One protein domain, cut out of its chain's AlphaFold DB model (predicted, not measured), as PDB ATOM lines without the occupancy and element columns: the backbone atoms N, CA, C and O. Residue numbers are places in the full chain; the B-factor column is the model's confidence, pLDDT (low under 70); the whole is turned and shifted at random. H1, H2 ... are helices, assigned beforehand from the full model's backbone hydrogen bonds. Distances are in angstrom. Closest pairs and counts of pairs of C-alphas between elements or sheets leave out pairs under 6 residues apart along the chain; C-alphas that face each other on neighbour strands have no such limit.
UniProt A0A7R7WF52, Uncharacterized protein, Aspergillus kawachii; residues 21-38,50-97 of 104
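What this domain is: This is residues 21 to 38 and 50 to 97 of the 104 residues of an uncharacterized protein of Aspergillus kawachii (UniProt A0A7R7WF52). Two helices, H1 and H3, make a V that is closed near their first residues, with the short helix H4 packed on one side of it and H2 on the other, where H2 touches the last residues of H1. The loop between H3 and H4 sticks out with residues 80 to 85. The printed part has 66 residues with four named helices, in the order H1, H2, H3, H4, and no named strand; the class is all helix. It is compact, with a radius of gyration of the C-alphas of 11.8 A, and spans 32 by 24 by 19 A.

Where its parts are: H1, residues 21 to 37, begins at C-alpha 21 at (31.182, -17.504, 15.071) and is 24.3 A long from first to last C-alpha. H2, residues 50 to 59, begins at C-alpha 50 at (35.015, -35.071, -0.889) and is 14.6 A long. H3, residues 63 to 78, is 22.4 A long. H4, residues 89 to 96, is 10.4 A long and ends at C-alpha 96 at (26.966, -32.342, 13.393).

How they stand to each other: H1 is the hub and touches the three other helices. Its residues 34 to 37 alone touch H2; the closest C-alphas, of Val 34 and Val 50, are 6.1 A apart. H1 and H2 run opposite ways at a tilt of 37 degrees, only just steep. Residues 23 to 27 of H1 touch residues 64 to 67 of H3, closest at the C-alphas of Ala 26 and Leu 67, 6.5 A; the two run the same way at a steep tilt of 58 degrees. H1 touches H4 with residues 22 to 29 alone, closest at the C-alphas of Asp 22 and Ala 90, 6.1 A, the same way at a shallow tilt of 32 degrees, only just short of steep. Residues 68 to 75 of H3 touch H4, closest at the C-alphas of Glu 75 and Ile 92, 6.5 A, the same way at a steep tilt of 47 degrees. The helix packing is mostly crossed: of the 4 pairs that touch, 1 is at a shallow tilt. H2 and H3 are close but not clearly touching, with the closest C-alphas, of Lys 57 and Lys 63, 6.7 A apart. H2 and H4 are apart. In H1, H2, H3 and H4 every O i to N i+4 pair is within hydrogen-bond range.

The domain as a whole: The two C-alphas farthest apart are those of Glu 38 and Asp 84, at 32.9 A. Residues 39 to 49 are not printed, and C-alphas 38 and 50 are 5.4 A apart across the cut. Of the links that are printed whole, H2 to H3 is tight and H3 to H4 is short. Residues 80 to 85 stand free. The mean pLDDT of the printed part is 84.9, and residues 79 to 86 are under 70.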
ATOM      1  N   GLU A  21      31.090 -16.282  14.275       92.69
ATOM      2  CA  GLU A  21      31.182 -17.504  15.071       92.69
ATOM      3  C   GLU A  21      30.643 -18.746  14.343       92.69
ATOM      4  O   GLU A  21      31.296 -19.791  14.349       92.69
ATOM      5  N   ASP A  22      29.496 -18.616  13.671       92.81
ATOM      6  CA  ASP A  22      28.852 -19.702  12.930       92.81
ATOM      7  C   ASP A  22      29.677 -20.056  11.690       92.81
ATOM      8  O   ASP A  22      29.887 -21.230  11.392       92.81
ATOM      9  N   ARG A  23      30.224 -19.046  11.004       93.38
ATOM     10  CA  ARG A  23      31.123 -19.238   9.864       93.38
ATOM     11  C   ARG A  23      32.399 -19.975  10.263       93.38
ATOM     12  O   ARG A  23      32.798 -20.922   9.588       93.38
ATOM     13  N   ASP A  24      33.038 -19.564  11.355       94.25
ATOM     14  CA  ASP A  24      34.277 -20.188  11.824       94.25
ATOM     15  C   ASP A  24      34.046 -21.631  12.294       94.25
ATOM     16  O   ASP A  24      34.923 -22.484  12.132       94.25
ATOM     17  N   ALA A  25      32.888 -21.914  12.893       93.88
ATOM     18  CA  ALA A  25      32.482 -23.268  13.256       93.88
ATOM     19  C   ALA A  25      32.183 -24.119  12.009       93.88
ATOM     20  O   ALA A  25      32.690 -25.233  11.890       93.88
ATOM     21  N   ALA A  26      31.448 -23.568  11.042       93.38
ATOM     22  CA  ALA A  26      31.132 -24.214   9.773       93.38
ATOM     23  C   ALA A  26      32.390 -24.585   8.976       93.38
ATOM     24  O   ALA A  26      32.501 -25.707   8.487       93.38
ATOM     25  N   LEU A  27      33.368 -23.681   8.885       94.12
ATOM     26  CA  LEU A  27      34.642 -23.953   8.217       94.12
ATOM     27  C   LEU A  27      35.426 -25.072   8.910       94.12
ATOM     28  O   LEU A  27      35.889 -25.994   8.242       94.12
ATOM     29  N   ARG A  28      35.528 -25.035  10.244       94.50
ATOM     30  CA  ARG A  28      36.223 -26.075  11.020       94.50
ATOM     31  C   ARG A  28      35.578 -27.448  10.867       94.50
ATOM     32  O   ARG A  28      36.282 -28.443  10.686       94.50
ATOM     33  N   LEU A  29      34.250 -27.502  10.916       93.19
ATOM     34  CA  LEU A  29      33.513 -28.744  10.727       93.19
ATOM     35  C   LEU A  29      33.650 -29.256   9.287       93.19
ATOM     36  O   LEU A  29      33.852 -30.449   9.078       93.19
ATOM     37  N   PHE A  30      33.614 -28.362   8.294       93.19
ATOM     38  CA  PHE A  30      33.853 -28.711   6.894       93.19
ATOM     39  C   PHE A  30      35.234 -29.345   6.702       93.19
ATOM     40  O   PHE A  30      35.347 -30.408   6.094       93.19
ATOM     41  N   ASP A  31      36.282 -28.717   7.236       92.38
ATOM     42  CA  ASP A  31      37.643 -29.233   7.114       92.38
ATOM     43  C   ASP A  31      37.782 -30.588   7.835       92.38
ATOM     44  O   ASP A  31      38.380 -31.515   7.292       92.38
ATOM     45  N   SER A  32      37.108 -30.762   8.978       91.00
ATOM     46  CA  SER A  32      37.061 -32.041   9.703       91.00
ATOM     47  C   SER A  32      36.370 -33.155   8.896       91.00
ATOM     48  O   SER A  32      36.848 -34.290   8.872       91.00
ATOM     49  N   ILE A  33      35.282 -32.843   8.175       89.19
ATOM     50  CA  ILE A  33      34.624 -33.778   7.239       89.19
ATOM     51  C   ILE A  33      35.597 -34.189   6.133       89.19
ATOM     52  O   ILE A  33      35.694 -35.370   5.789       89.19
ATOM     53  N   VAL A  34      36.321 -33.222   5.563       89.38
ATOM     54  CA  VAL A  34      37.296 -33.499   4.507       89.38
ATOM     55  C   VAL A  34      38.372 -34.455   5.016       89.38
ATOM     56  O   VAL A  34      38.585 -35.503   4.408       89.38
ATOM     57  N   GLU A  35      38.994 -34.139   6.150       89.00
ATOM     58  CA  GLU A  35      40.059 -34.949   6.748       89.00
ATOM     59  C   GLU A  35      39.606 -36.375   7.082       89.00
ATOM     60  O   GLU A  35      40.342 -37.332   6.831       89.00
ATOM     61  N   GLN A  36      38.390 -36.537   7.606       86.31
ATOM     62  CA  GLN A  36      37.872 -37.844   7.996       86.31
ATOM     63  C   GLN A  36      37.502 -38.721   6.793       86.31
ATOM     64  O   GLN A  36      37.823 -39.912   6.765       86.31
ATOM     65  N   PHE A  37      36.800 -38.163   5.803       84.38
ATOM     66  CA  PHE A  37      36.161 -38.969   4.763       84.38
ATOM     67  C   PHE A  37      36.971 -39.052   3.466       84.38
ATOM     68  O   PHE A  37      36.909 -40.083   2.792       84.38
ATOM     69  N   GLU A  38      37.777 -38.042   3.117       86.06
ATOM     70  CA  GLU A  38      38.595 -38.061   1.896       86.06
ATOM     71  C   GLU A  38      39.521 -39.292   1.808       86.06
ATOM     72  O   GLU A  38      39.544 -39.942   0.753       86.06
ATOM     73  N   VAL A  50      34.603 -36.044  -1.918       84.81
ATOM     74  CA  VAL A  50      35.015 -35.071  -0.889       84.81
ATOM     75  C   VAL A  50      36.028 -34.068  -1.447       84.81
ATOM     76  O   VAL A  50      35.898 -32.869  -1.204       84.81
ATOM     77  N   SER A  51      36.974 -34.521  -2.276       83.31
ATOM     78  CA  SER A  51      37.910 -33.625  -2.963       83.31
ATOM     79  C   SER A  51      37.183 -32.663  -3.906       83.31
ATOM     80  O   SER A  51      37.532 -31.488  -3.975       83.31
ATOM     81  N   LEU A  52      36.147 -33.129  -4.612       86.38
ATOM     82  CA  LEU A  52      35.345 -32.281  -5.495       86.38
ATOM     83  C   LEU A  52      34.574 -31.211  -4.712       86.38
ATOM     84  O   LEU A  52      34.565 -30.050  -5.111       86.38
ATOM     85  N   ILE A  53      33.967 -31.581  -3.583       87.81
ATOM     86  CA  ILE A  53      33.247 -30.643  -2.710       87.81
ATOM     87  C   ILE A  53      34.206 -29.587  -2.148       87.81
ATOM     88  O   ILE A  53      33.873 -28.402  -2.130       87.81
ATOM     89  N   ARG A  54      35.421 -29.987  -1.752       89.44
ATOM     90  CA  ARG A  54      36.476 -29.056  -1.329       89.44
ATOM     91  C   ARG A  54      36.850 -28.070  -2.436       89.44
ATOM     92  O   ARG A  54      36.912 -26.876  -2.172       89.44
ATOM     93  N   LEU A  55      37.065 -28.550  -3.661       88.06
ATOM     94  CA  LEU A  55      37.363 -27.683  -4.807       88.06
ATOM     95  C   LEU A  55      36.206 -26.722  -5.101       88.06
ATOM     96  O   LEU A  55      36.430 -25.539  -5.322       88.06
ATOM     97  N   MET A  56      34.967 -27.208  -5.035       86.62
ATOM     98  CA  MET A  56      33.782 -26.378  -5.229       86.62
ATOM     99  C   MET A  56      33.679 -25.277  -4.170       86.62
ATOM    100  O   MET A  56      33.398 -24.138  -4.534       86.62
ATOM    101  N   LYS A  57      33.977 -25.572  -2.890       91.06
ATOM    102  CA  LYS A  57      34.078 -24.539  -1.847       91.06
ATOM    103  C   LYS A  57      35.031 -23.446  -2.299       91.06
ATOM    104  O   LYS A  57      34.670 -22.285  -2.168       91.06
ATOM    105  N   GLU A  58      36.211 -23.793  -2.822       89.12
ATOM    106  CA  GLU A  58      37.250 -22.830  -3.214       89.12
ATOM    107  C   GLU A  58      36.851 -21.909  -4.374       89.12
ATOM    108  O   GLU A  58      37.088 -20.704  -4.288       89.12
ATOM    109  N   GLU A  59      36.155 -22.439  -5.375       88.69
ATOM    110  CA  GLU A  59      35.743 -21.681  -6.564       88.69
ATOM    111  C   GLU A  59      34.507 -20.790  -6.341       88.69
ATOM    112  O   GLU A  59      34.286 -19.825  -7.075       88.69
ATOM    113  N   VAL A  60      33.685 -21.074  -5.325       87.81
ATOM    114  CA  VAL A  60      32.504 -20.254  -5.017       87.81
ATOM    115  C   VAL A  60      32.919 -18.925  -4.375       87.81
ATOM    116  O   VAL A  60      33.652 -18.893  -3.387       87.81
ATOM    117  N   SER A  61      32.411 -17.813  -4.919       84.31
ATOM    118  CA  SER A  61      32.681 -16.464  -4.396       84.31
ATOM    119  C   SER A  61      31.987 -16.187  -3.058       84.31
ATOM    120  O   SER A  61      32.560 -15.514  -2.206       84.31
ATOM    121  N   ASP A  62      30.777 -16.714  -2.863       88.44
ATOM    122  CA  ASP A  62      30.008 -16.584  -1.621       88.44
ATOM    123  C   ASP A  62      30.135 -17.854  -0.764       88.44
ATOM    124  O   ASP A  62      29.376 -18.818  -0.902       88.44
ATOM    125  N   LYS A  63      31.153 -17.865   0.101       89.69
ATOM    126  CA  LYS A  63      31.456 -19.005   0.978       89.69
ATOM    127  C   LYS A  63      30.369 -19.233   2.022       89.69
ATOM    128  O   LYS A  63      30.136 -20.380   2.387       89.69
ATOM    129  N   ASP A  64      29.722 -18.172   2.490       90.50
ATOM    130  CA  ASP A  64      28.722 -18.256   3.552       90.50
ATOM    131  C   ASP A  64      27.478 -18.973   3.021       90.50
ATOM    132  O   ASP A  64      27.064 -19.979   3.597       90.50
ATOM    133  N   SER A  65      26.997 -18.571   1.837       89.88
ATOM    134  CA  SER A  65      25.921 -19.280   1.131       89.88
ATOM    135  C   SER A  65      26.272 -20.741   0.843       89.88
ATOM    136  O   SER A  65      25.430 -21.629   0.975       89.88
ATOM    137  N   PHE A  66      27.519 -21.021   0.447       91.56
ATOM    138  CA  PHE A  66      27.965 -22.398   0.235       91.56
ATOM    139  C   PHE A  66      27.869 -23.230   1.520       91.56
ATOM    140  O   PHE A  66      27.342 -24.340   1.484       91.56
ATOM    141  N   LEU A  67      28.376 -22.710   2.644       91.88
ATOM    142  CA  LEU A  67      28.376 -23.415   3.927       91.88
ATOM    143  C   LEU A  67      26.948 -23.653   4.418       91.88
ATOM    144  O   LEU A  67      26.634 -24.771   4.825       91.88
ATOM    145  N   GLU A  68      26.075 -22.649   4.318       90.50
ATOM    146  CA  GLU A  68      24.660 -22.799   4.660       90.50
ATOM    147  C   GLU A  68      24.013 -23.930   3.860       90.50
ATOM    148  O   GLU A  68      23.483 -24.872   4.453       90.50
ATOM    149  N   LEU A  69      24.109 -23.893   2.527       89.31
ATOM    150  CA  LEU A  69      23.507 -24.910   1.662       89.31
ATOM    151  C   LEU A  69      24.095 -26.304   1.908       89.31
ATOM    152  O   LEU A  69      23.362 -27.292   1.945       89.31
ATOM    153  N   PHE A  70      25.411 -26.391   2.096       91.44
ATOM    154  CA  PHE A  70      26.104 -27.650   2.344       91.44
ATOM    155  C   PHE A  70      25.640 -28.315   3.645       91.44
ATOM    156  O   PHE A  70      25.301 -29.500   3.648       91.44
ATOM    157  N   PHE A  71      25.581 -27.563   4.745       90.62
ATOM    158  CA  PHE A  71      25.185 -28.117   6.037       90.62
ATOM    159  C   PHE A  71      23.687 -28.418   6.117       90.62
ATOM    160  O   PHE A  71      23.326 -29.462   6.656       90.62
ATOM    161  N   HIS A  72      22.824 -27.603   5.500       87.94
ATOM    162  CA  HIS A  72      21.404 -27.944   5.356       87.94
ATOM    163  C   HIS A  72      21.203 -29.238   4.560       87.94
ATOM    164  O   HIS A  72      20.386 -30.078   4.936       87.94
ATOM    165  N   PHE A  73      21.977 -29.443   3.491       87.31
ATOM    166  CA  PHE A  73      21.913 -30.673   2.706       87.31
ATOM    167  C   PHE A  73      22.294 -31.910   3.535       87.31
ATOM    168  O   PHE A  73      21.589 -32.921   3.487       87.31
ATOM    169  N   ILE A  74      23.378 -31.837   4.317       86.25
ATOM    170  CA  ILE A  74      23.802 -32.932   5.208       86.25
ATOM    171  C   ILE A  74      22.737 -33.207   6.274       86.25
ATOM    172  O   ILE A  74      22.358 -34.359   6.488       86.25
ATOM    173  N   GLU A  75      22.227 -32.153   6.909       84.94
ATOM    174  CA  GLU A  75      21.202 -32.218   7.949       84.94
ATOM    175  C   GLU A  75      19.948 -32.967   7.480       84.94
ATOM    176  O   GLU A  75      19.428 -33.826   8.200       84.94
ATOM    177  N   GLN A  76      19.493 -32.672   6.258       83.50
ATOM    178  CA  GLN A  76      18.347 -33.323   5.623       83.50
ATOM    179  C   GLN A  76      18.592 -34.812   5.356       83.50
ATOM    180  O   GLN A  76      17.686 -35.623   5.551       83.50
ATOM    181  N   HIS A  77      19.802 -35.177   4.927       81.62
ATOM    182  CA  HIS A  77      20.137 -36.563   4.596       81.62
ATOM    183  C   HIS A  77      20.371 -37.433   5.835       81.62
ATOM    184  O   HIS A  77      20.018 -38.609   5.815       81.62
ATOM    185  N   LEU A  78      20.926 -36.873   6.912       78.69
ATOM    186  CA  LEU A  78      21.155 -37.599   8.166       78.69
ATOM    187  C   LEU A  78      19.913 -37.639   9.071       78.69
ATOM    188  O   LEU A  78      19.709 -38.608   9.792       78.69
ATOM    189  N   GLY A  79      19.082 -36.591   9.056       68.50
ATOM    190  CA  GLY A  79      18.009 -36.379  10.034       68.50
ATOM    191  C   GLY A  79      16.645 -37.006   9.718       68.50
ATOM    192  O   GLY A  79      15.739 -36.873  10.534       68.50
ATOM    193  N   GLY A  80      16.451 -37.648   8.562       59.84
ATOM    194  CA  GLY A  80      15.251 -38.455   8.296       59.84
ATOM    195  C   GLY A  80      13.882 -37.740   8.306       59.84
ATOM    196  O   GLY A  80      12.882 -38.437   8.433       59.84
ATOM    197  N   VAL A  81      13.823 -36.412   8.085       52.62
ATOM    198  CA  VAL A  81      12.615 -35.554   7.879       52.62
ATOM    199  C   VAL A  81      11.988 -34.893   9.132       52.62
ATOM    200  O   VAL A  81      11.441 -35.558  10.001       52.62
ATOM    201  N   SER A  82      11.918 -33.551   9.131       49.75
ATOM    202  CA  SER A  82      10.658 -32.774   9.059       49.75
ATOM    203  C   SER A  82      10.949 -31.376   8.498       49.75
ATOM    204  O   SER A  82      11.818 -30.670   8.996       49.75
ATOM    205  N   LEU A  83      10.226 -30.998   7.441       53.12
ATOM    206  CA  LEU A  83      10.279 -29.690   6.769       53.12
ATOM    207  C   LEU A  83       9.578 -28.572   7.569       53.12
ATOM    208  O   LEU A  83       9.476 -27.451   7.079       53.12
ATOM    209  N   ASP A  84       9.076 -28.864   8.774       57.28
ATOM    210  CA  ASP A  84       8.229 -27.930   9.528       57.28
ATOM    211  C   ASP A  84       8.998 -26.751  10.148       57.28
ATOM    212  O   ASP A  84       8.394 -25.734  10.490       57.28
ATOM    213  N   ALA A  85      10.326 -26.845  10.262       60.22
ATOM    214  CA  ALA A  85      11.190 -25.719  10.597       60.22
ATOM    215  C   ALA A  85      12.548 -25.888   9.915       60.22
ATOM    216  O   ALA A  85      13.202 -26.911  10.100       60.22
ATOM    217  N   GLU A  86      12.975 -24.888   9.146       66.00
ATOM    218  CA  GLU A  86      14.342 -24.816   8.630       66.00
ATOM    219  C   GLU A  86      15.283 -24.611   9.833       66.00
ATOM    220  O   GLU A  86      15.195 -23.577  10.509       66.00
ATOM    221  N   PRO A  87      16.089 -25.623  10.214       71.62
ATOM    222  CA  PRO A  87      16.903 -25.538  11.416       71.62
ATOM    223  C   PRO A  87      17.969 -24.462  11.226       71.62
ATOM    224  O   PRO A  87      18.602 -24.378  10.179       71.62
ATOM    225  N   SER A  88      18.189 -23.631  12.245       86.62
ATOM    226  CA  SER A  88      19.237 -22.615  12.159       86.62
ATOM    227  C   SER A  88      20.604 -23.273  11.971       86.62
ATOM    228  O   SER A  88      20.885 -24.316  12.565       86.62
ATOM    229  N   ILE A  89      21.486 -22.633  11.201       88.12
ATOM    230  CA  ILE A  89      22.848 -23.129  10.967       88.12
ATOM    231  C   ILE A  89      23.578 -23.463  12.278       88.12
ATOM    232  O   ILE A  89      24.183 -24.519  12.386       88.12
ATOM    233  N   ALA A  90      23.421 -22.649  13.325       89.94
ATOM    234  CA  ALA A  90      23.995 -22.913  14.647       89.94
ATOM    235  C   ALA A  90      23.522 -24.251  15.257       89.94
ATOM    236  O   ALA A  90      24.311 -24.973  15.874       89.94
ATOM    237  N   HIS A  91      22.243 -24.604  15.075       87.38
ATOM    238  CA  HIS A  91      21.701 -25.885  15.528       87.38
ATOM    239  C   HIS A  91      22.297 -27.050  14.735       87.38
ATOM    240  O   HIS A  91      22.747 -28.028  15.335       87.38
ATOM    241  N   ILE A  92      22.356 -26.907  13.407       88.94
ATOM    242  CA  ILE A  92      22.937 -27.905  12.504       88.94
ATOM    243  C   ILE A  92      24.397 -28.172  12.882       88.94
ATOM    244  O   ILE A  92      24.779 -29.318  13.105       88.94
ATOM    245  N   LEU A  93      25.203 -27.118  13.030       90.44
ATOM    246  CA  LEU A  93      26.616 -27.233  13.394       90.44
ATOM    247  C   LEU A  93      26.795 -27.948  14.735       90.44
ATOM    248  O   LEU A  93      27.597 -28.869  14.825       90.44
ATOM    249  N   THR A  94      26.001 -27.591  15.748       88.38
ATOM    250  CA  THR A  94      26.054 -28.238  17.073       88.38
ATOM    251  C   THR A  94      25.711 -29.727  16.999       88.38
ATOM    252  O   THR A  94      26.337 -30.542  17.673       88.38
ATOM    253  N   ARG A  95      24.715 -30.100  16.188       85.75
ATOM    254  CA  ARG A  95      24.315 -31.502  16.006       85.75
ATOM    255  C   ARG A  95      25.393 -32.303  15.283       85.75
ATOM    256  O   ARG A  95      25.667 -33.444  15.643       85.75
ATOM    257  N   LEU A  96      25.992 -31.698  14.262       86.38
ATOM    258  CA  LEU A  96      26.966 -32.342  13.393       86.38
ATOM    259  C   LEU A  96      28.392 -32.362  13.962       86.38
ATOM    260  O   LEU A  96      29.191 -33.162  13.485       86.38
ATOM    261  N   ASP A  97      28.693 -31.576  15.002       84.62
ATOM    262  CA  ASP A  97      30.006 -31.504  15.672       84.62
ATOM    263  C   ASP A  97      30.504 -32.859  16.221       84.62
ATOM    264  O   ASP A  97      31.687 -33.041  16.501       84.62
TER     265      ASP A  97